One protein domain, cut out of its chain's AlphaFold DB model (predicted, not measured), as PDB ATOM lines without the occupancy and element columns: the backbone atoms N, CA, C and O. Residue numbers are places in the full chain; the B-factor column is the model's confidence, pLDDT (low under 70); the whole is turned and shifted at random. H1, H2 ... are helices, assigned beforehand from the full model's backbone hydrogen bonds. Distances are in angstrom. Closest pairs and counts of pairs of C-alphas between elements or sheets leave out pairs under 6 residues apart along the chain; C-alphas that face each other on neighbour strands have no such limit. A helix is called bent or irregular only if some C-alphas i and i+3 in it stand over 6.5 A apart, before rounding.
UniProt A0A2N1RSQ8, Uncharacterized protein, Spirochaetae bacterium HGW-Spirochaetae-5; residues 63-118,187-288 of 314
ATOM      1  N   PRO A  63      31.614 -11.658  20.820       67.56
ATOM      2  CA  PRO A  63      32.418 -11.601  22.030       67.56
ATOM      3  C   PRO A  63      32.992 -12.978  22.380       67.56
ATOM      4  O   PRO A  63      32.297 -13.990  22.298       67.56
ATOM      5  N   HIS A  64      34.261 -13.008  22.789       79.50
ATOM      6  CA  HIS A  64      34.954 -14.200  23.297       79.50
ATOM      7  C   HIS A  64      35.123 -15.378  22.317       79.50
ATOM      8  O   HIS A  64      35.457 -16.483  22.746       79.50
ATOM      9  N   VAL A  65      34.955 -15.178  21.003       85.19
ATOM     10  CA  VAL A  65      35.174 -16.268  20.031       85.19
ATOM     11  C   VAL A  65      36.614 -16.760  20.002       85.19
ATOM     12  O   VAL A  65      36.816 -17.968  19.913       85.19
ATOM     13  N   ASN A  66      37.602 -15.876  20.142       86.75
ATOM     14  CA  ASN A  66      39.013 -16.277  20.154       86.75
ATOM     15  C   ASN A  66      39.316 -17.200  21.345       86.75
ATOM     16  O   ASN A  66      39.864 -18.285  21.156       86.75
ATOM     17  N   LEU A  67      38.837 -16.843  22.541       87.94
ATOM     18  CA  LEU A  67      38.961 -17.681  23.734       87.94
ATOM     19  C   LEU A  67      38.261 -19.038  23.565       87.94
ATOM     20  O   LEU A  67      38.792 -20.072  23.973       87.94
ATOM     21  N   PHE A  68      37.080 -19.059  22.940       90.69
ATOM     22  CA  PHE A  68      36.371 -20.305  22.645       90.69
ATOM     23  C   PHE A  68      37.136 -21.187  21.642       90.69
ATOM     24  O   PHE A  68      37.257 -22.394  21.856       90.69
ATOM     25  N   MET A  69      37.691 -20.593  20.580       92.44
ATOM     26  CA  MET A  69      38.543 -21.283  19.607       92.44
ATOM     27  C   MET A  69      39.792 -21.860  20.276       92.44
ATOM     28  O   MET A  69      40.055 -23.049  20.110       92.44
ATOM     29  N   LEU A  70      40.486 -21.075  21.107       93.00
ATOM     30  CA  LEU A  70      41.630 -21.542  21.894       93.00
ATOM     31  C   LEU A  70      41.236 -22.720  22.797       93.00
ATOM     32  O   LEU A  70      41.937 -23.726  22.846       93.00
ATOM     33  N   GLY A  71      40.083 -22.643  23.467       94.44
ATOM     34  CA  GLY A  71      39.561 -23.748  24.273       94.44
ATOM     35  C   GLY A  71      39.403 -25.044  23.469       94.44
ATOM     36  O   GLY A  71      39.801 -26.114  23.932       94.44
ATOM     37  N   ILE A  72      38.882 -24.956  22.242       95.06
ATOM     38  CA  ILE A  72      38.786 -26.105  21.333       95.06
ATOM     39  C   ILE A  72      40.179 -26.594  20.912       95.06
ATOM     40  O   ILE A  72      40.415 -27.801  20.964       95.06
ATOM     41  N   GLU A  73      41.104 -25.707  20.534       95.50
ATOM     42  CA  GLU A  73      42.482 -26.085  20.172       95.50
ATOM     43  C   GLU A  73      43.162 -26.867  21.299       95.50
ATOM     44  O   GLU A  73      43.755 -27.919  21.051       95.50
ATOM     45  N   LEU A  74      43.003 -26.421  22.548       96.19
ATOM     46  CA  LEU A  74      43.547 -27.111  23.716       96.19
ATOM     47  C   LEU A  74      42.926 -28.493  23.905       96.19
ATOM     48  O   LEU A  74      43.646 -29.451  24.180       96.19
ATOM     49  N   VAL A  75      41.613 -28.639  23.709       97.12
ATOM     50  CA  VAL A  75      40.956 -29.954  23.757       97.12
ATOM     51  C   VAL A  75      41.515 -30.885  22.677       97.12
ATOM     52  O   VAL A  75      41.851 -32.033  22.976       97.12
ATOM     53  N   LEU A  76      41.668 -30.407  21.438       96.12
ATOM     54  CA  LEU A  76      42.253 -31.192  20.345       96.12
ATOM     55  C   LEU A  76      43.710 -31.578  20.647       96.12
ATOM     56  O   LEU A  76      44.087 -32.742  20.479       96.12
ATOM     57  N   GLY A  77      44.503 -30.634  21.159       96.00
ATOM     58  CA  GLY A  77      45.881 -30.849  21.592       96.00
ATOM     59  C   GLY A  77      45.984 -31.898  22.701       96.00
ATOM     60  O   GLY A  77      46.771 -32.838  22.586       96.00
ATOM     61  N   ILE A  78      45.132 -31.820  23.727       96.94
ATOM     62  CA  ILE A  78      45.065 -32.811  24.811       96.94
ATOM     63  C   ILE A  78      44.736 -34.199  24.255       96.94
ATOM     64  O   ILE A  78      45.379 -35.177  24.640       96.94
ATOM     65  N   ILE A  79      43.786 -34.312  23.322       96.44
ATOM     66  CA  ILE A  79      43.456 -35.601  22.695       96.44
ATOM     67  C   ILE A  79      44.685 -36.180  21.977       96.44
ATOM     68  O   ILE A  79      45.011 -37.355  22.177       96.44
ATOM     69  N   ILE A  80      45.400 -35.370  21.190       95.81
ATOM     70  CA  ILE A  80      46.626 -35.799  20.499       95.81
ATOM     71  C   ILE A  80      47.709 -36.196  21.511       95.81
ATOM     72  O   ILE A  80      48.336 -37.244  21.347       95.81
ATOM     73  N   ALA A  81      47.899 -35.423  22.583       96.12
ATOM     74  CA  ALA A  81      48.885 -35.698  23.623       96.12
ATOM     75  C   ALA A  81      48.591 -37.009  24.374       96.12
ATOM     76  O   ALA A  81      49.491 -37.826  24.565       96.12
ATOM     77  N   VAL A  82      47.327 -37.269  24.727       96.38
ATOM     78  CA  VAL A  82      46.898 -38.529  25.360       96.38
ATOM     79  C   VAL A  82      47.133 -39.716  24.424       96.38
ATOM     80  O   VAL A  82      47.614 -40.768  24.855       96.38
ATOM     81  N   MET A  83      46.831 -39.569  23.131       94.38
ATOM     82  CA  MET A  83      47.107 -40.610  22.137       94.38
ATOM     83  C   MET A  83      48.614 -40.846  21.965       94.38
ATOM     84  O   MET A  83      49.044 -41.999  21.904       94.38
ATOM     85  N   ALA A  84      49.421 -39.785  21.937       94.00
ATOM     86  CA  ALA A  84      50.875 -39.861  21.834       94.00
ATOM     87  C   ALA A  84      51.519 -40.520  23.061       94.00
ATOM     88  O   ALA A  84      52.431 -41.333  22.906       94.00
ATOM     89  N   PHE A  85      51.008 -40.235  24.262       95.81
ATOM     90  CA  PHE A  85      51.447 -40.871  25.503       95.81
ATOM     91  C   PHE A  85      51.209 -42.382  25.465       95.81
ATOM     92  O   PHE A  85      52.129 -43.162  25.703       95.81
ATOM     93  N   ARG A  86      50.007 -42.812  25.054       93.44
ATOM     94  CA  ARG A  86      49.679 -44.241  24.891       93.44
ATOM     95  C   ARG A  86      50.550 -44.952  23.855       93.44
ATOM     96  O   ARG A  86      50.735 -46.159  23.954       93.44
ATOM     97  N   ALA A  87      51.074 -44.223  22.874       90.38
ATOM     98  CA  ALA A  87      51.955 -44.752  21.838       90.38
ATOM     99  C   ALA A  87      53.458 -44.566  22.143       90.38
ATOM    100  O   ALA A  87      54.282 -44.812  21.261       90.38
ATOM    101  N   ALA A  88      53.816 -44.107  23.352       92.81
ATOM    102  CA  ALA A  88      55.187 -43.795  23.775       92.81
ATOM    103  C   ALA A  88      55.936 -42.828  22.826       92.81
ATOM    104  O   ALA A  88      57.143 -42.944  22.607       92.81
ATOM    105  N   ARG A  89      55.224 -41.860  22.229       93.31
ATOM    106  CA  ARG A  89      55.777 -40.857  21.296       93.31
ATOM    107  C   ARG A  89      55.890 -39.480  21.956       93.31
ATOM    108  O   ARG A  89      55.182 -38.543  21.596       93.31
ATOM    109  N   TYR A  90      56.809 -39.348  22.910       93.25
ATOM    110  CA  TYR A  90      56.959 -38.137  23.735       93.25
ATOM    111  C   TYR A  90      57.286 -36.859  22.946       93.25
ATOM    112  O   TYR A  90      56.861 -35.778  23.340       93.25
ATOM    113  N   TYR A  91      57.967 -36.969  21.800       94.75
ATOM    114  CA  TYR A  91      58.266 -35.814  20.944       94.75
ATOM    115  C   TYR A  91      56.997 -35.114  20.431       94.75
ATOM    116  O   TYR A  91      56.978 -33.895  20.318       94.75
ATOM    117  N   VAL A  92      55.913 -35.856  20.177       94.75
ATOM    118  CA  VAL A  92      54.629 -35.269  19.755       94.75
ATOM    119  C   VAL A  92      54.014 -34.460  20.892       94.75
ATOM    120  O   VAL A  92      53.516 -33.365  20.658       94.75
ATOM    121  N   ILE A  93      54.093 -34.971  22.123       96.31
ATOM    122  CA  ILE A  93      53.593 -34.274  23.315       96.31
ATOM    123  C   ILE A  93      54.348 -32.957  23.498       96.31
ATOM    124  O   ILE A  93      53.719 -31.925  23.698       96.31
ATOM    125  N   ALA A  94      55.678 -32.980  23.368       96.81
ATOM    126  CA  ALA A  94      56.495 -31.773  23.461       96.81
ATOM    127  C   ALA A  94      56.071 -30.714  22.428       96.81
ATOM    128  O   ALA A  94      55.881 -29.559  22.796       96.81
ATOM    129  N   LEU A  95      55.850 -31.105  21.166       96.44
ATOM    130  CA  LEU A  95      55.398 -30.180  20.118       96.44
ATOM    131  C   LEU A  95      54.016 -29.581  20.423       96.44
ATOM    132  O   LEU A  95      53.851 -28.369  20.315       96.44
ATOM    133  N   VAL A  96      53.052 -30.402  20.860       96.88
ATOM    134  CA  VAL A  96      51.713 -29.928  21.258       96.88
ATOM    135  C   VAL A  96      51.804 -28.926  22.408       96.88
ATOM    136  O   VAL A  96      51.159 -27.882  22.359       96.88
ATOM    137  N   VAL A  97      52.604 -29.225  23.436       96.94
ATOM    138  CA  VAL A  97      52.764 -28.353  24.608       96.94
ATOM    139  C   VAL A  97      53.414 -27.030  24.217       96.94
ATOM    140  O   VAL A  97      52.921 -25.985  24.626       96.94
ATOM    141  N   ILE A  98      54.472 -27.056  23.399       97.31
ATOM    142  CA  ILE A  98      55.147 -25.840  22.920       97.31
ATOM    143  C   ILE A  98      54.167 -24.959  22.140       97.31
ATOM    144  O   ILE A  98      54.026 -23.781  22.456       97.31
ATOM    145  N   GLN A  99      53.458 -25.530  21.165       96.75
ATOM    146  CA  GLN A  99      52.484 -24.795  20.357       96.75
ATOM    147  C   GLN A  99      51.355 -24.209  21.219       96.75
ATOM    148  O   GLN A  99      51.037 -23.026  21.109       96.75
ATOM    149  N   SER A 100      50.797 -25.018  22.126       95.69
ATOM    150  CA  SER A 100      49.721 -24.592  23.029       95.69
ATOM    151  C   SER A 100      50.182 -23.475  23.964       95.69
ATOM    152  O   SER A 100      49.449 -22.516  24.178       95.69
ATOM    153  N   LEU A 101      51.405 -23.557  24.498       96.75
ATOM    154  CA  LEU A 101      51.960 -22.541  25.390       96.75
ATOM    155  C   LEU A 101      52.140 -21.195  24.679       96.75
ATOM    156  O   LEU A 101      51.831 -20.159  25.266       96.75
ATOM    157  N   ILE A 102      52.601 -21.209  23.423       96.25
ATOM    158  CA  ILE A 102      52.725 -19.998  22.601       96.25
ATOM    159  C   ILE A 102      51.352 -19.334  22.441       96.25
ATOM    160  O   ILE A 102      51.214 -18.151  22.741       96.25
ATOM    161  N   MET A 103      50.332 -20.098  22.039       95.25
ATOM    162  CA  MET A 103      48.986 -19.562  21.796       95.25
ATOM    163  C   MET A 103      48.272 -19.117  23.080       95.25
ATOM    164  O   MET A 103      47.641 -18.064  23.086       95.25
ATOM    165  N   ILE A 104      48.423 -19.849  24.190       95.00
ATOM    166  CA  ILE A 104      47.894 -19.439  25.502       95.00
ATOM    167  C   ILE A 104      48.527 -18.121  25.942       95.00
ATOM    168  O   ILE A 104      47.824 -17.201  26.352       95.00
ATOM    169  N   THR A 105      49.857 -18.022  25.862       94.38
ATOM    170  CA  THR A 105      50.572 -16.805  26.267       94.38
ATOM    171  C   THR A 105      50.139 -15.629  25.400       94.38
ATOM    172  O   THR A 105      49.900 -14.541  25.915       94.38
ATOM    173  N   PHE A 106      49.982 -15.854  24.094       92.75
ATOM    174  CA  PHE A 106      49.509 -14.843  23.160       92.75
ATOM    175  C   PHE A 106      48.102 -14.333  23.508       92.75
ATOM    176  O   PHE A 106      47.910 -13.123  23.598       92.75
ATOM    177  N   GLU A 107      47.144 -15.226  23.775       91.00
ATOM    178  CA  GLU A 107      45.773 -14.842  24.147       91.00
ATOM    179  C   GLU A 107      45.727 -14.106  25.495       91.00
ATOM    180  O   GLU A 107      45.024 -13.110  25.622       91.00
ATOM    181  N   ILE A 108      46.503 -14.535  26.497       90.50
ATOM    182  CA  ILE A 108      46.526 -13.873  27.815       90.50
ATOM    183  C   ILE A 108      47.129 -12.466  27.726       90.50
ATOM    184  O   ILE A 108      46.641 -11.547  28.376       90.50
ATOM    185  N   VAL A 109      48.202 -12.291  26.950       90.44
ATOM    186  CA  VAL A 109      48.916 -11.007  26.865       90.44
ATOM    187  C   VAL A 109      48.203 -10.026  25.935       90.44
ATOM    188  O   VAL A 109      48.178  -8.829  26.214       90.44
ATOM    189  N   TYR A 110      47.632 -10.512  24.832       87.81
ATOM    190  CA  TYR A 110      47.137  -9.656  23.755       87.81
ATOM    191  C   TYR A 110      45.642  -9.803  23.455       87.81
ATOM    192  O   TYR A 110      45.101  -8.951  22.755       87.81
ATOM    193  N   GLY A 111      44.946 -10.810  23.988       81.75
ATOM    194  CA  GLY A 111      43.565 -11.145  23.613       81.75
ATOM    195  C   GLY A 111      42.573  -9.983  23.730       81.75
ATOM    196  O   GLY A 111      41.787  -9.756  22.810       81.75
ATOM    197  N   GLU A 112      42.647  -9.184  24.800       79.81
ATOM    198  CA  GLU A 112      41.774  -8.010  24.976       79.81
ATOM    199  C   GLU A 112      42.072  -6.895  23.962       79.81
ATOM    200  O   GLU A 112      41.156  -6.335  23.358       79.81
ATOM    201  N   ALA A 113      43.353  -6.608  23.716       79.81
ATOM    202  CA  ALA A 113      43.776  -5.600  22.744       79.81
ATOM    203  C   ALA A 113      43.415  -6.005  21.301       79.81
ATOM    204  O   ALA A 113      43.063  -5.167  20.469       79.81
ATOM    205  N   ILE A 114      43.443  -7.305  21.014       80.75
ATOM    206  CA  ILE A 114      43.044  -7.882  19.728       80.75
ATOM    207  C   ILE A 114      41.538  -7.754  19.529       80.75
ATOM    208  O   ILE A 114      41.089  -7.289  18.483       80.75
ATOM    209  N   ALA A 115      40.752  -8.120  20.543       73.19
ATOM    210  CA  ALA A 115      39.300  -8.009  20.485       73.19
ATOM    211  C   ALA A 115      38.835  -6.564  20.216       73.19
ATOM    212  O   ALA A 115      37.810  -6.371  19.569       73.19
ATOM    213  N   ALA A 116      39.603  -5.565  20.660       66.81
ATOM    214  CA  ALA A 116      39.323  -4.152  20.416       66.81
ATOM    215  C   ALA A 116      39.812  -3.620  19.050       66.81
ATOM    216  O   ALA A 116      39.315  -2.593  18.593       66.81
ATOM    217  N   SER A 117      40.790  -4.268  18.409       70.12
ATOM    218  CA  SER A 117      41.454  -3.768  17.187       70.12
ATOM    219  C   SER A 117      41.024  -4.468  15.895       70.12
ATOM    220  O   SER A 117      41.214  -3.918  14.803       70.12
ATOM    221  N   VAL A 118      40.440  -5.666  15.996       76.75
ATOM    222  CA  VAL A 118      40.008  -6.450  14.836       76.75
ATOM    223  C   VAL A 118      38.709  -5.899  14.257       76.75
ATOM    224  O   VAL A 118      37.682  -5.857  14.927       76.75
ATOM    225  N   LEU A 187      44.352 -14.156  11.099       91.81
ATOM    226  CA  LEU A 187      45.346 -15.224  11.261       91.81
ATOM    227  C   LEU A 187      45.033 -16.195  12.414       91.81
ATOM    228  O   LEU A 187      45.359 -17.375  12.294       91.81
ATOM    229  N   ILE A 188      44.374 -15.749  13.492       92.12
ATOM    230  CA  ILE A 188      43.941 -16.627  14.599       92.12
ATOM    231  C   ILE A 188      42.887 -17.619  14.099       92.12
ATOM    232  O   ILE A 188      42.979 -18.814  14.367       92.12
ATOM    233  N   TRP A 189      41.912 -17.147  13.318       92.81
ATOM    234  CA  TRP A 189      40.873 -18.007  12.744       92.81
ATOM    235  C   TRP A 189      41.470 -18.991  11.736       92.81
ATOM    236  O   TRP A 189      41.113 -20.170  11.720       92.81
ATOM    237  N   LEU A 190      42.429 -18.528  10.931       93.75
ATOM    238  CA  LEU A 190      43.142 -19.381   9.986       93.75
ATOM    239  C   LEU A 190      43.922 -20.486  10.719       93.75
ATOM    240  O   LEU A 190      43.820 -21.650  10.330       93.75
ATOM    241  N   HIS A 191      44.632 -20.150  11.802       94.88
ATOM    242  CA  HIS A 191      45.325 -21.114  12.664       94.88
ATOM    243  C   HIS A 191      44.362 -22.115  13.319       94.88
ATOM    244  O   HIS A 191      44.606 -23.320  13.295       94.88
ATOM    245  N   PHE A 192      43.216 -21.648  13.807       95.56
ATOM    246  CA  PHE A 192      42.191 -22.507  14.390       95.56
ATOM    247  C   PHE A 192      41.687 -23.576  13.417       95.56
ATOM    248  O   PHE A 192      41.726 -24.781  13.695       95.56
ATOM    249  N   PHE A 193      41.252 -23.161  12.225       95.69
ATOM    250  CA  PHE A 193      40.814 -24.118  11.214       95.69
ATOM    251  C   PHE A 193      41.975 -24.987  10.712       95.69
ATOM    252  O   PHE A 193      41.784 -26.167  10.395       95.69
ATOM    253  N   TRP A 194      43.198 -24.452  10.689       94.19
ATOM    254  CA  TRP A 194      44.397 -25.220  10.385       94.19
ATOM    255  C   TRP A 194      44.598 -26.385  11.361       94.19
ATOM    256  O   TRP A 194      44.826 -27.510  10.901       94.19
ATOM    257  N   GLU A 195      44.435 -26.172  12.664       95.50
ATOM    258  CA  GLU A 195      44.568 -27.221  13.679       95.50
ATOM    259  C   GLU A 195      43.454 -28.266  13.602       95.50
ATOM    260  O   GLU A 195      43.727 -29.471  13.659       95.50
ATOM    261  N   ILE A 196      42.210 -27.851  13.333       95.62
ATOM    262  CA  ILE A 196      41.106 -28.796  13.095       95.62
ATOM    263  C   ILE A 196      41.445 -29.741  11.936       95.62
ATOM    264  O   ILE A 196      41.226 -30.953  12.025       95.62
ATOM    265  N   THR A 197      42.009 -29.220  10.844       94.31
ATOM    266  CA  THR A 197      42.356 -30.051   9.678       94.31
ATOM    267  C   THR A 197      43.502 -31.015   9.983       94.31
ATOM    268  O   THR A 197      43.467 -32.167   9.535       94.31
ATOM    269  N   THR A 198      44.477 -30.586  10.793       92.88
ATOM    270  CA  THR A 198      45.553 -31.440  11.311       92.88
ATOM    271  C   THR A 198      44.967 -32.591  12.125       92.88
ATOM    272  O   THR A 198      45.241 -33.756  11.819       92.88
ATOM    273  N   PHE A 199      44.085 -32.289  13.077       94.88
ATOM    274  CA  PHE A 199      43.414 -33.280  13.912       94.88
ATOM    275  C   PHE A 199      42.583 -34.277  13.091       94.88
ATOM    276  O   PHE A 199      42.736 -35.492  13.242       94.88
ATOM    277  N   CYS A 200      41.756 -33.788  12.163       92.62
ATOM    278  CA  CYS A 200      40.945 -34.642  11.295       92.62
ATOM    279  C   CYS A 200      41.821 -35.606  10.484       92.62
ATOM    280  O   CYS A 200      41.548 -36.805  10.432       92.62
ATOM    281  N   SER A 201      42.904 -35.102   9.880       90.25
ATOM    282  CA  SER A 201      43.817 -35.927   9.083       90.25
ATOM    283  C   SER A 201      44.523 -36.999   9.921       90.25
ATOM    284  O   SER A 201      44.632 -38.142   9.477       90.25
ATOM    285  N   PHE A 202      44.923 -36.674  11.154       90.38
ATOM    286  CA  PHE A 202      45.544 -37.617  12.083       90.38
ATOM    287  C   PHE A 202      44.618 -38.801  12.392       90.38
ATOM    288  O   PHE A 202      45.017 -39.959  12.237       90.38
ATOM    289  N   ILE A 203      43.357 -38.525  12.742       90.19
ATOM    290  CA  ILE A 203      42.370 -39.569  13.050       90.19
ATOM    291  C   ILE A 203      42.015 -40.399  11.809       90.19
ATOM    292  O   ILE A 203      41.861 -41.617  11.911       90.19
ATOM    293  N   LEU A 204      41.907 -39.769  10.636       86.56
ATOM    294  CA  LEU A 204      41.585 -40.462   9.385       86.56
ATOM    295  C   LEU A 204      42.716 -41.393   8.923       86.56
ATOM    296  O   LEU A 204      42.440 -42.517   8.509       86.56
ATOM    297  N   ILE A 205      43.985 -40.980   9.035       86.38
ATOM    298  CA  ILE A 205      45.141 -41.836   8.703       86.38
ATOM    299  C   ILE A 205      45.245 -43.010   9.686       86.38
ATOM    300  O   ILE A 205      45.565 -44.128   9.281       86.38
ATOM    301  N   GLY A 206      44.943 -42.765  10.964       84.00
ATOM    302  CA  GLY A 206      44.928 -43.760  12.040       84.00
ATOM    303  C   GLY A 206      43.690 -44.670  12.071       84.00
ATOM    304  O   GLY A 206      43.512 -45.410  13.040       84.00
ATOM    305  N   TYR A 207      42.801 -44.601  11.069       82.62
ATOM    306  CA  TYR A 207      41.475 -45.228  11.125       82.62
ATOM    307  C   TYR A 207      41.523 -46.751  11.325       82.62
ATOM    308  O   TYR A 207      40.766 -47.279  12.145       82.62
ATOM    309  N   LYS A 208      42.420 -47.436  10.600       80.62
ATOM    310  CA  LYS A 208      42.557 -48.903  10.612       80.62
ATOM    311  C   LYS A 208      42.999 -49.426  11.981       80.62
ATOM    312  O   LYS A 208      42.524 -50.468  12.420       80.62
ATOM    313  N   GLY A 209      43.837 -48.668  12.691       80.75
ATOM    314  CA  GLY A 209      44.251 -48.979  14.061       80.75
ATOM    315  C   GLY A 209      45.282 -50.103  14.194       80.75
ATOM    316  O   GLY A 209      45.584 -50.498  15.317       80.75
ATOM    317  N   ASP A 210      45.835 -50.602  13.088       81.00
ATOM    318  CA  ASP A 210      47.018 -51.462  13.090       81.00
ATOM    319  C   ASP A 210      48.291 -50.650  13.378       81.00
ATOM    320  O   ASP A 210      48.327 -49.423  13.238       81.00
ATOM    321  N   SER A 211      49.358 -51.337  13.788       81.19
ATOM    322  CA  SER A 211      50.630 -50.702  14.160       81.19
ATOM    323  C   SER A 211      51.187 -49.810  13.043       81.19
ATOM    324  O   SER A 211      51.678 -48.715  13.317       81.19
ATOM    325  N   GLU A 212      51.041 -50.225  11.783       81.06
ATOM    326  CA  GLU A 212      51.486 -49.468  10.611       81.06
ATOM    327  C   GLU A 212      50.686 -48.167  10.398       81.06
ATOM    328  O   GLU A 212      51.276 -47.100  10.177       81.06
ATOM    329  N   SER A 213      49.351 -48.215  10.519       79.50
ATOM    330  CA  SER A 213      48.477 -47.033  10.443       79.50
ATOM    331  C   SER A 213      48.757 -46.059  11.586       79.50
ATOM    332  O   SER A 213      48.854 -44.852  11.353       79.50
ATOM    333  N   ILE A 214      48.977 -46.567  12.803       84.19
ATOM    334  CA  ILE A 214      49.309 -45.744  13.971       84.19
ATOM    335  C   ILE A 214      50.641 -45.022  13.753       84.19
ATOM    336  O   ILE A 214      50.695 -43.795  13.871       84.19
ATOM    337  N   VAL A 215      51.703 -45.736  13.365       85.75
ATOM    338  CA  VAL A 215      53.010 -45.121  13.074       85.75
ATOM    339  C   VAL A 215      52.885 -44.069  11.974       85.75
ATOM    340  O   VAL A 215      53.479 -42.993  12.073       85.75
ATOM    341  N   SER A 216      52.081 -44.340  10.946       85.75
ATOM    342  CA  SER A 216      51.869 -43.396   9.850       85.75
ATOM    343  C   SER A 216      51.091 -42.147  10.261       85.75
ATOM    344  O   SER A 216      51.441 -41.042   9.844       85.75
ATOM    345  N   SER A 217      50.082 -42.300  11.119       87.88
ATOM    346  CA  SER A 217      49.319 -41.175  11.663       87.88
ATOM    347  C   SER A 217      50.213 -40.257  12.501       87.88
ATOM    348  O   SER A 217      50.220 -39.046  12.284       87.88
ATOM    349  N   PHE A 218      51.070 -40.819  13.363       90.12
ATOM    350  CA  PHE A 218      52.009 -40.021  14.149       90.12
ATOM    351  C   PHE A 218      53.054 -39.334  13.275       90.12
ATOM    352  O   PHE A 218      53.375 -38.177  13.530       90.12
ATOM    353  N   LYS A 219      53.533 -39.991  12.207       88.00
ATOM    354  CA  LYS A 219      54.424 -39.363  11.217       88.00
ATOM    355  C   LYS A 219      53.801 -38.130  10.556       88.00
ATOM    356  O   LYS A 219      54.512 -37.168  10.293       88.00
ATOM    357  N   ALA A 220      52.497 -38.160  10.291       88.19
ATOM    358  CA  ALA A 220      51.777 -37.008   9.759       88.19
ATOM    359  C   ALA A 220      51.638 -35.890  10.796       88.19
ATOM    360  O   ALA A 220      51.911 -34.728  10.496       88.19
ATOM    361  N   VAL A 221      51.238 -36.240  12.023       91.62
ATOM    362  CA  VAL A 221      50.898 -35.238  13.038       91.62
ATOM    363  C   VAL A 221      52.119 -34.466  13.527       91.62
ATOM    364  O   VAL A 221      52.024 -33.254  13.654       91.62
ATOM    365  N   TRP A 222      53.283 -35.102  13.730       91.94
ATOM    366  CA  TRP A 222      54.467 -34.370  14.208       91.94
ATOM    367  C   TRP A 222      54.967 -33.344  13.184       91.94
ATOM    368  O   TRP A 222      55.395 -32.260  13.566       91.94
ATOM    369  N   MET A 223      54.870 -33.658  11.885       89.62
ATOM    370  CA  MET A 223      55.202 -32.712  10.817       89.62
ATOM    371  C   MET A 223      54.213 -31.544  10.816       89.62
ATOM    372  O   MET A 223      54.625 -30.389  10.797       89.62
ATOM    373  N   ASN A 224      52.912 -31.827  10.899       92.44
ATOM    374  CA  ASN A 224      51.901 -30.772  10.933       92.44
ATOM    375  C   ASN A 224      52.027 -29.876  12.172       92.44
ATOM    376  O   ASN A 224      51.881 -28.669  12.029       92.44
ATOM    377  N   LEU A 225      52.359 -30.435  13.339       94.38
ATOM    378  CA  LEU A 225      52.620 -29.669  14.564       94.38
ATOM    379  C   LEU A 225      53.858 -28.776  14.430       94.38
ATOM    380  O   LEU A 225      53.859 -27.651  14.911       94.38
ATOM    381  N   LEU A 226      54.903 -29.224  13.727       94.50
ATOM    382  CA  LEU A 226      56.050 -28.362  13.428       94.50
ATOM    383  C   LEU A 226      55.636 -27.152  12.572       94.50
ATOM    384  O   LEU A 226      56.070 -26.030  12.827       94.50
ATOM    385  N   GLY A 227      54.767 -27.374  11.580       92.88
ATOM    386  CA  GLY A 227      54.154 -26.297  10.801       92.88
ATOM    387  C   GLY A 227      53.232 -25.408  11.641       92.88
ATOM    388  O   GLY A 227      53.249 -24.195  11.465       92.88
ATOM    389  N   GLY A 228      52.480 -25.992  12.579       94.38
ATOM    390  CA  GLY A 228      51.632 -25.283  13.540       94.38
ATOM    391  C   GLY A 228      52.435 -24.337  14.428       94.38
ATOM    392  O   GLY A 228      52.106 -23.164  14.507       94.38
ATOM    393  N   ILE A 229      53.568 -24.782  14.981       96.19
ATOM    394  CA  ILE A 229      54.478 -23.921  15.759       96.19
ATOM    395  C   ILE A 229      54.993 -22.750  14.915       96.19
ATOM    396  O   ILE A 229      54.981 -21.609  15.377       96.19
ATOM    397  N   ALA A 230      55.433 -23.005  13.677       95.44
ATOM    398  CA  ALA A 230      55.874 -21.938  12.779       95.44
ATOM    399  C   ALA A 230      54.745 -20.932  12.496       95.44
ATOM    400  O   ALA A 230      54.985 -19.727  12.483       95.44
ATOM    401  N   PHE A 231      53.513 -21.422  12.339       95.25
ATOM    402  CA  PHE A 231      52.321 -20.592  12.211       95.25
ATOM    403  C   PHE A 231      52.094 -19.753  13.478       95.25
ATOM    404  O   PHE A 231      51.979 -18.533  13.382       95.25
ATOM    405  N   SER A 232      52.087 -20.353  14.672       95.69
ATOM    406  CA  SER A 232      51.891 -19.619  15.929       95.69
ATOM    407  C   SER A 232      52.954 -18.527  16.115       95.69
ATOM    408  O   SER A 232      52.631 -17.406  16.501       95.69
ATOM    409  N   ILE A 233      54.215 -18.802  15.760       95.19
ATOM    410  CA  ILE A 233      55.293 -17.799  15.770       95.19
ATOM    411  C   ILE A 233      55.011 -16.671  14.768       95.19
ATOM    412  O   ILE A 233      55.238 -15.505  15.092       95.19
ATOM    413  N   ALA A 234      54.486 -16.985  13.579       93.69
ATOM    414  CA  ALA A 234      54.098 -15.978  12.592       93.69
ATOM    415  C   ALA A 234      53.028 -15.022  13.140       93.69
ATOM    416  O   ALA A 234      53.129 -13.814  12.924       93.69
ATOM    417  N   ILE A 235      52.045 -15.540  13.883       93.12
ATOM    418  CA  ILE A 235      51.001 -14.735  14.537       93.12
ATOM    419  C   ILE A 235      51.616 -13.812  15.589       93.12
ATOM    420  O   ILE A 235      51.423 -12.597  15.531       93.12
ATOM    421  N   VAL A 236      52.399 -14.380  16.513       93.06
ATOM    422  CA  VAL A 236      53.036 -13.623  17.600       93.06
ATOM    423  C   VAL A 236      53.914 -12.509  17.039       93.06
ATOM    424  O   VAL A 236      53.846 -11.376  17.515       93.06
ATOM    425  N   TYR A 237      54.710 -12.804  16.010       91.75
ATOM    426  CA  TYR A 237      55.572 -11.816  15.372       91.75
ATOM    427  C   TYR A 237      54.770 -10.720  14.661       91.75
ATOM    428  O   TYR A 237      55.058  -9.542  14.862       91.75
ATOM    429  N   SER A 238      53.751 -11.093  13.875       90.44
ATOM    430  CA  SER A 238      52.909 -10.130  13.147       90.44
ATOM    431  C   SER A 238      52.305  -9.112  14.105       90.44
ATOM    432  O   SER A 238      52.447  -7.905  13.900       90.44
ATOM    433  N   TYR A 239      51.720  -9.592  15.202       90.19
ATOM    434  CA  TYR A 239      51.093  -8.716  16.179       90.19
ATOM    435  C   TYR A 239      52.107  -7.915  16.999       90.19
ATOM    436  O   TYR A 239      51.923  -6.720  17.186       90.19
ATOM    437  N   SER A 240      53.210  -8.525  17.442       87.56
ATOM    438  CA  SER A 240      54.210  -7.817  18.262       87.56
ATOM    439  C   SER A 240      54.927  -6.706  17.488       87.56
ATOM    440  O   SER A 240      55.343  -5.718  18.084       87.56
ATOM    441  N   PHE A 241      55.091  -6.866  16.171       85.88
ATOM    442  CA  PHE A 241      55.773  -5.885  15.328       85.88
ATOM    443  C   PHE A 241      54.829  -4.822  14.755       85.88
ATOM    444  O   PHE A 241      55.165  -3.640  14.761       85.88
ATOM    445  N   SER A 242      53.667  -5.229  14.235       84.44
ATOM    446  CA  SER A 242      52.748  -4.331  13.515       84.44
ATOM    447  C   SER A 242      51.470  -3.990  14.282       84.44
ATOM    448  O   SER A 242      50.780  -3.047  13.911       84.44
ATOM    449  N   GLY A 243      51.135  -4.743  15.334       86.12
ATOM    450  CA  GLY A 243      49.842  -4.652  16.017       86.12
ATOM    451  C   GLY A 243      48.668  -5.191  15.193       86.12
ATOM    452  O   GLY A 243      47.518  -4.947  15.545       86.12
ATOM    453  N   LEU A 244      48.930  -5.900  14.086       87.25
ATOM    454  CA  LEU A 244      47.916  -6.348  13.126       87.25
ATOM    455  C   LEU A 244      47.868  -7.878  13.028       87.25
ATOM    456  O   LEU A 244      48.888  -8.560  13.114       87.25
ATOM    457  N   ILE A 245      46.657  -8.403  12.825       88.62
ATOM    458  CA  ILE A 245      46.360  -9.848  12.694       88.62
ATOM    459  C   ILE A 245      45.506 -10.126  11.451       88.62
ATOM    460  O   ILE A 245      45.443 -11.252  10.958       88.62
ATOM    461  N   GLU A 246      44.847  -9.095  10.930       89.75
ATOM    462  CA  GLU A 246      44.088  -9.147   9.686       89.75
ATOM    463  C   GLU A 246      45.057  -9.180   8.496       89.75
ATOM    464  O   GLU A 246      45.961  -8.344   8.399       89.75
ATOM    465  N   MET A 247      44.904 -10.167   7.609       88.31
ATOM    466  CA  MET A 247      45.838 -10.387   6.502       88.31
ATOM    467  C   MET A 247      45.871  -9.214   5.519       88.31
ATOM    468  O   MET A 247      46.954  -8.822   5.089       88.31
ATOM    469  N   ASP A 248      44.723  -8.619   5.198       88.94
ATOM    470  CA  ASP A 248      44.635  -7.419   4.358       88.94
ATOM    471  C   ASP A 248      45.418  -6.238   4.957       88.94
ATOM    472  O   ASP A 248      46.228  -5.609   4.269       88.94
ATOM    473  N   LYS A 249      45.268  -5.993   6.265       88.19
ATOM    474  CA  LYS A 249      45.993  -4.923   6.960       88.19
ATOM    475  C   LYS A 249      47.492  -5.194   7.000       88.19
ATOM    476  O   LYS A 249      48.275  -4.285   6.723       88.19
ATOM    477  N   ILE A 250      47.898  -6.433   7.281       87.81
ATOM    478  CA  ILE A 250      49.310  -6.837   7.269       87.81
ATOM    479  C   ILE A 250      49.915  -6.568   5.887       87.81
ATOM    480  O   ILE A 250      50.954  -5.913   5.804       87.81
ATOM    481  N   LEU A 251      49.239  -6.976   4.809       86.81
ATOM    482  CA  LEU A 251      49.683  -6.744   3.430       86.81
ATOM    483  C   LEU A 251      49.806  -5.250   3.091       86.81
ATOM    484  O   LEU A 251      50.719  -4.863   2.365       86.81
ATOM    485  N   SER A 252      48.935  -4.406   3.649       86.44
ATOM    486  CA  SER A 252      48.983  -2.951   3.451       86.44
ATOM    487  C   SER A 252      50.061  -2.227   4.279       86.44
ATOM    488  O   SER A 252      50.418  -1.096   3.958       86.44
ATOM    489  N   SER A 253      50.613  -2.870   5.319       81.38
ATOM    490  CA  SER A 253      51.513  -2.241   6.306       81.38
ATOM    491  C   SER A 253      52.969  -2.029   5.844       81.38
ATOM    492  O   SER A 253      53.757  -1.413   6.562       81.38
ATOM    493  N   GLY A 254      53.330  -2.488   4.639       75.69
ATOM    494  CA  GLY A 254      54.669  -2.346   4.049       75.69
ATOM    495  C   GLY A 254      55.520  -3.624   4.101       75.69
ATOM    496  O   GLY A 254      55.188  -4.604   4.754       75.69
ATOM    497  N   SER A 255      56.638  -3.650   3.369       67.88
ATOM    498  CA  SER A 255      57.380  -4.887   3.065       67.88
ATOM    499  C   SER A 255      58.152  -5.498   4.245       67.88
ATOM    500  O   SER A 255      58.315  -6.714   4.284       67.88
ATOM    501  N   GLY A 256      58.610  -4.708   5.220       73.06
ATOM    502  CA  GLY A 256      59.440  -5.207   6.328       73.06
ATOM    503  C   GLY A 256      58.695  -6.091   7.340       73.06
ATOM    504  O   GLY A 256      59.247  -7.087   7.802       73.06
ATOM    505  N   SER A 257      57.436  -5.766   7.645       73.31
ATOM    506  CA  SER A 257      56.580  -6.485   8.605       73.31
ATOM    507  C   SER A 257      56.023  -7.803   8.054       73.31
ATOM    508  O   SER A 257      55.697  -8.703   8.824       73.31
ATOM    509  N   VAL A 258      55.924  -7.933   6.726       84.31
ATOM    510  CA  VAL A 258      55.220  -9.038   6.049       84.31
ATOM    511  C   VAL A 258      56.125 -10.235   5.757       84.31
ATOM    512  O   VAL A 258      55.655 -11.372   5.748       84.31
ATOM    513  N   ILE A 259      57.426 -10.012   5.528       87.38
ATOM    514  CA  ILE A 259      58.332 -11.056   5.019       87.38
ATOM    515  C   ILE A 259      58.420 -12.247   5.975       87.38
ATOM    516  O   ILE A 259      58.259 -13.387   5.541       87.38
ATOM    517  N   LEU A 260      58.666 -12.016   7.267       88.31
ATOM    518  CA  LEU A 260      58.859 -13.118   8.209       88.31
ATOM    519  C   LEU A 260      57.571 -13.939   8.428       88.31
ATOM    520  O   LEU A 260      57.645 -15.164   8.285       88.31
ATOM    521  N   PRO A 261      56.394 -13.330   8.690       88.44
ATOM    522  CA  PRO A 261      55.135 -14.067   8.734       88.44
ATOM    523  C   PRO A 261      54.860 -14.841   7.447       88.44
ATOM    524  O   PRO A 261      54.530 -16.022   7.510       88.44
ATOM    525  N   ALA A 262      55.071 -14.226   6.279       89.06
ATOM    526  CA  ALA A 262      54.854 -14.887   4.997       89.06
ATOM    527  C   ALA A 262      55.768 -16.107   4.815       89.06
ATOM    528  O   ALA A 262      55.302 -17.166   4.399       89.06
ATOM    529  N   VAL A 263      57.054 -16.006   5.169       91.75
ATOM    530  CA  VAL A 263      57.999 -17.132   5.093       91.75
ATOM    531  C   VAL A 263      57.587 -18.265   6.032       91.75
ATOM    532  O   VAL A 263      57.598 -19.426   5.622       91.75
ATOM    533  N   LEU A 264      57.186 -17.952   7.265       92.12
ATOM    534  CA  LEU A 264      56.743 -18.949   8.242       92.12
ATOM    535  C   LEU A 264      55.431 -19.631   7.825       92.12
ATOM    536  O   LEU A 264      55.311 -20.852   7.940       92.12
ATOM    537  N   LEU A 265      54.476 -18.878   7.272       90.81
ATOM    538  CA  LEU A 265      53.228 -19.420   6.729       90.81
ATOM    539  C   LEU A 265      53.479 -20.286   5.487       90.81
ATOM    540  O   LEU A 265      52.926 -21.382   5.374       90.81
ATOM    541  N   CYS A 266      54.368 -19.859   4.584       91.25
ATOM    542  CA  CYS A 266      54.813 -20.667   3.447       91.25
ATOM    543  C   CYS A 266      55.486 -21.963   3.913       91.25
ATOM    544  O   CYS A 266      55.197 -23.033   3.381       91.25
ATOM    545  N   PHE A 267      56.342 -21.894   4.933       91.50
ATOM    546  CA  PHE A 267      56.975 -23.065   5.531       91.50
ATOM    547  C   PHE A 267      55.939 -24.035   6.114       91.50
ATOM    548  O   PHE A 267      55.983 -25.230   5.814       91.50
ATOM    549  N   ALA A 268      54.950 -23.529   6.858       90.38
ATOM    550  CA  ALA A 268      53.843 -24.334   7.371       90.38
ATOM    551  C   ALA A 268      53.051 -25.012   6.235       90.38
ATOM    552  O   ALA A 268      52.806 -26.224   6.276       90.38
ATOM    553  N   GLY A 269      52.713 -24.261   5.178       87.19
ATOM    554  CA  GLY A 269      52.057 -24.760   3.962       87.19
ATOM    555  C   GLY A 269      52.839 -25.876   3.269       87.19
ATOM    556  O   GLY A 269      52.286 -26.929   2.931       87.19
ATOM    557  N   LEU A 270      54.148 -25.678   3.104       87.88
ATOM    558  CA  LEU A 270      55.043 -26.649   2.483       87.88
ATOM    559  C   LEU A 270      55.132 -27.935   3.295       87.88
ATOM    560  O   LEU A 270      55.038 -29.006   2.701       87.88
ATOM    561  N   ILE A 271      55.238 -27.866   4.625       86.50
ATOM    562  CA  ILE A 271      55.272 -29.070   5.470       86.50
ATOM    563  C   ILE A 271      53.990 -29.898   5.303       86.50
ATOM    564  O   ILE A 271      54.058 -31.119   5.124       86.50
ATOM    565  N   LYS A 272      52.826 -29.236   5.274       81.44
ATOM    566  CA  LYS A 272      51.524 -29.899   5.093       81.44
ATOM    567  C   LYS A 272      51.405 -30.593   3.729       81.44
ATOM    568  O   LYS A 272      50.753 -31.632   3.609       81.44
ATOM    569  N   SER A 273      52.066 -30.059   2.699       76.06
ATOM    570  CA  SER A 273      52.162 -30.676   1.366       76.06
ATOM    571  C   SER A 273      53.228 -31.783   1.288       76.06
ATOM    572  O   SER A 273      52.999 -32.839   0.692       76.06
ATOM    573  N   TRP A 274      54.379 -31.586   1.939       60.88
ATOM    574  CA  TRP A 274      55.568 -32.443   1.874       60.88
ATOM    575  C   TRP A 274      55.296 -33.882   2.315       60.88
ATOM    576  O   TRP A 274      55.795 -34.836   1.706       60.88
ATOM    577  N   HIS A 275      54.464 -34.065   3.343       55.03
ATOM    578  CA  HIS A 275      54.055 -35.394   3.805       55.03
ATOM    579  C   HIS A 275      53.444 -36.232   2.667       55.03
ATOM    580  O   HIS A 275      53.766 -37.413   2.510       55.03
ATOM    581  N   ARG A 276      52.671 -35.593   1.780       51.16
ATOM    582  CA  ARG A 276      51.997 -36.243   0.649       51.16
ATOM    583  C   ARG A 276      52.981 -36.764  -0.408       51.16
ATOM    584  O   ARG A 276      52.720 -37.803  -1.015       51.16
ATOM    585  N   LEU A 277      54.128 -36.101  -0.599       45.50
ATOM    586  CA  LEU A 277      55.172 -36.531  -1.543       45.50
ATOM    587  C   LEU A 277      55.985 -37.725  -1.028       45.50
ATOM    588  O   LEU A 277      56.250 -38.661  -1.787       45.50
ATOM    589  N   ARG A 278      56.365 -37.734   0.256       45.91
ATOM    590  CA  ARG A 278      57.244 -38.785   0.803       45.91
ATOM    591  C   ARG A 278      56.532 -40.132   0.952       45.91
ATOM    592  O   ARG A 278      57.145 -41.167   0.697       45.91
ATOM    593  N   TYR A 279      55.233 -40.126   1.265       48.06
ATOM    594  CA  TYR A 279      54.414 -41.344   1.256       48.06
ATOM    595  C   TYR A 279      54.265 -41.926  -0.148       48.06
ATOM    596  O   TYR A 279      54.386 -43.135  -0.318       48.06
ATOM    597  N   ARG A 280      54.086 -41.079  -1.170       42.72
ATOM    598  CA  ARG A 280      53.997 -41.534  -2.563       42.72
ATOM    599  C   ARG A 280      55.310 -42.159  -3.033       42.72
ATOM    600  O   ARG A 280      55.277 -43.231  -3.620       42.72
ATOM    601  N   LEU A 281      56.453 -41.549  -2.720       37.72
ATOM    602  CA  LEU A 281      57.773 -42.076  -3.088       37.72
ATOM    603  C   LEU A 281      58.085 -43.411  -2.398       37.72
ATOM    604  O   LEU A 281      58.535 -44.346  -3.056       37.72
ATOM    605  N   CYS A 282      57.780 -43.530  -1.103       38.59
ATOM    606  CA  CYS A 282      58.023 -44.758  -0.348       38.59
ATOM    607  C   CYS A 282      57.063 -45.887  -0.771       38.59
ATOM    608  O   CYS A 282      57.497 -47.016  -0.981       38.59
ATOM    609  N   TYR A 283      55.780 -45.583  -0.998       44.94
ATOM    610  CA  TYR A 283      54.796 -46.573  -1.449       44.94
ATOM    611  C   TYR A 283      55.043 -47.027  -2.895       44.94
ATOM    612  O   TYR A 283      54.924 -48.213  -3.191       44.94
ATOM    613  N   ILE A 284      55.453 -46.113  -3.786       39.50
ATOM    614  CA  ILE A 284      55.901 -46.453  -5.142       39.50
ATOM    615  C   ILE A 284      57.136 -47.359  -5.053       39.50
ATOM    616  O   ILE A 284      57.116 -48.437  -5.631       39.50
ATOM    617  N   GLN A 285      58.164 -47.019  -4.271       34.56
ATOM    618  CA  GLN A 285      59.345 -47.884  -4.125       34.56
ATOM    619  C   GLN A 285      59.012 -49.277  -3.567       34.56
ATOM    620  O   GLN A 285      59.526 -50.270  -4.080       34.56
ATOM    621  N   VAL A 286      58.117 -49.380  -2.580       45.59
ATOM    622  CA  VAL A 286      57.698 -50.670  -2.000       45.59
ATOM    623  C   VAL A 286      56.843 -51.488  -2.977       45.59
ATOM    624  O   VAL A 286      57.023 -52.703  -3.078       45.59
ATOM    625  N   GLN A 287      55.950 -50.857  -3.749       38.75
ATOM    626  CA  GLN A 287      55.203 -51.553  -4.804       38.75
ATOM    627  C   GLN A 287      56.095 -51.999  -5.970       38.75
ATOM    628  O   GLN A 287      55.874 -53.080  -6.519       38.75
ATOM    629  N   TRP A 288      57.116 -51.215  -6.323       37.44
ATOM    630  CA  TRP A 288      58.110 -51.586  -7.333       37.44
ATOM    631  C   TRP A 288      58.999 -52.747  -6.869       37.44
ATOM    632  O   TRP A 288      59.296 -53.629  -7.666       37.44
TER     633      TRP A 288
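Overview. This is residues 63 to 118 and 187 to 288 of the 314 residues of an uncharacterized protein of Spirochaetae bacterium HGW-Spirochaetae-5 (UniProt A0A2N1RSQ8). The longest helix, H6, packs along H4 on one side of an up-and-down bundle of four helices, H1 to H4, side by side and each running against the one before it. Two helical hairpins, H1 with H2 and H3 with H4, stack on each other, H6 covers H4 on the side away from H1 and H2, short H5 sits at one end, and residues 280 to 288 of H6 stick out at the other. The printed part has 158 residues, with six named helices in the order H1 to H6, no named strand, and the class all helix. It is compact, with a radius of gyration of the C-alphas of 17.1 A, but elongated in outline, spanning 53 by 31 by 22 A.

Along the chain. H6 is residues 255 to 288, 47.8 A from first to last C-alpha, and ends at C-alpha 288 (58.110, -51.586, -7.333). It is irregular, with C-alphas 257 and 260 7.0 A apart, and has a kink of 28 degrees near residue 272. H4 is residues 211 to 242, 46.4 A long, and begins at C-alpha 211 (50.630, -50.702, 14.160). H3 is residues 187 to 205, 26.7 A. H1 is residues 65 to 86, 31.9 A, and begins at C-alpha 65 (35.174, -16.268, 20.031). H2 is residues 90 to 117, 38.3 A; it is irregular, with C-alphas 109 and 112 8.0 A apart, and has a kink of 64 degrees near residue 110. H5 is residues 247 to 252, 8.6 A.

Arrangement. H6 touches H4, the hub, at a shallow tilt of 10 degrees, opposite ways; their closest C-alphas, Gly 227 and Ala 268, are 4.0 A apart. H4 forms a hairpin with H3, at 4 degrees, with C-alphas 205 and 217 closest at 5.2 A. H4 also touches H2, the same way at 31 degrees, closest at C-alphas 99 and 229, 5.1 A. H2 forms a hairpin with H1, at 5 degrees, closest at C-alphas 81 and 93, 4.9 A. H1 touches H3, the same way at 29 degrees, closest at C-alphas 69 and 192, 6.5 A. H5 and H6 only just touch, with 3 pairs of C-alphas within 8 A, and only at the corner; Ile 250 and Val 258 are closest, 6.4 A. H6 is apart from H1, H2 and H3. Every O i to N i+4 pair is within hydrogen-bond range in H1, H3 and H5; the counts are 22 of 24 in H2, 27 of 28 in H4 and 24 of 30 in H6.

Size, cuts and confidence. The two C-alphas farthest apart, those of Ala 116 and Trp 288, are 58.1 A apart. Residues 119 to 186 are not printed, and C-alphas 118 and 187 are 10.9 A apart across the cut. The links printed whole are tight. Mean pLDDT of the printed part is 85.2; residues 63, 116, 255 and 274 to 288 are under 70.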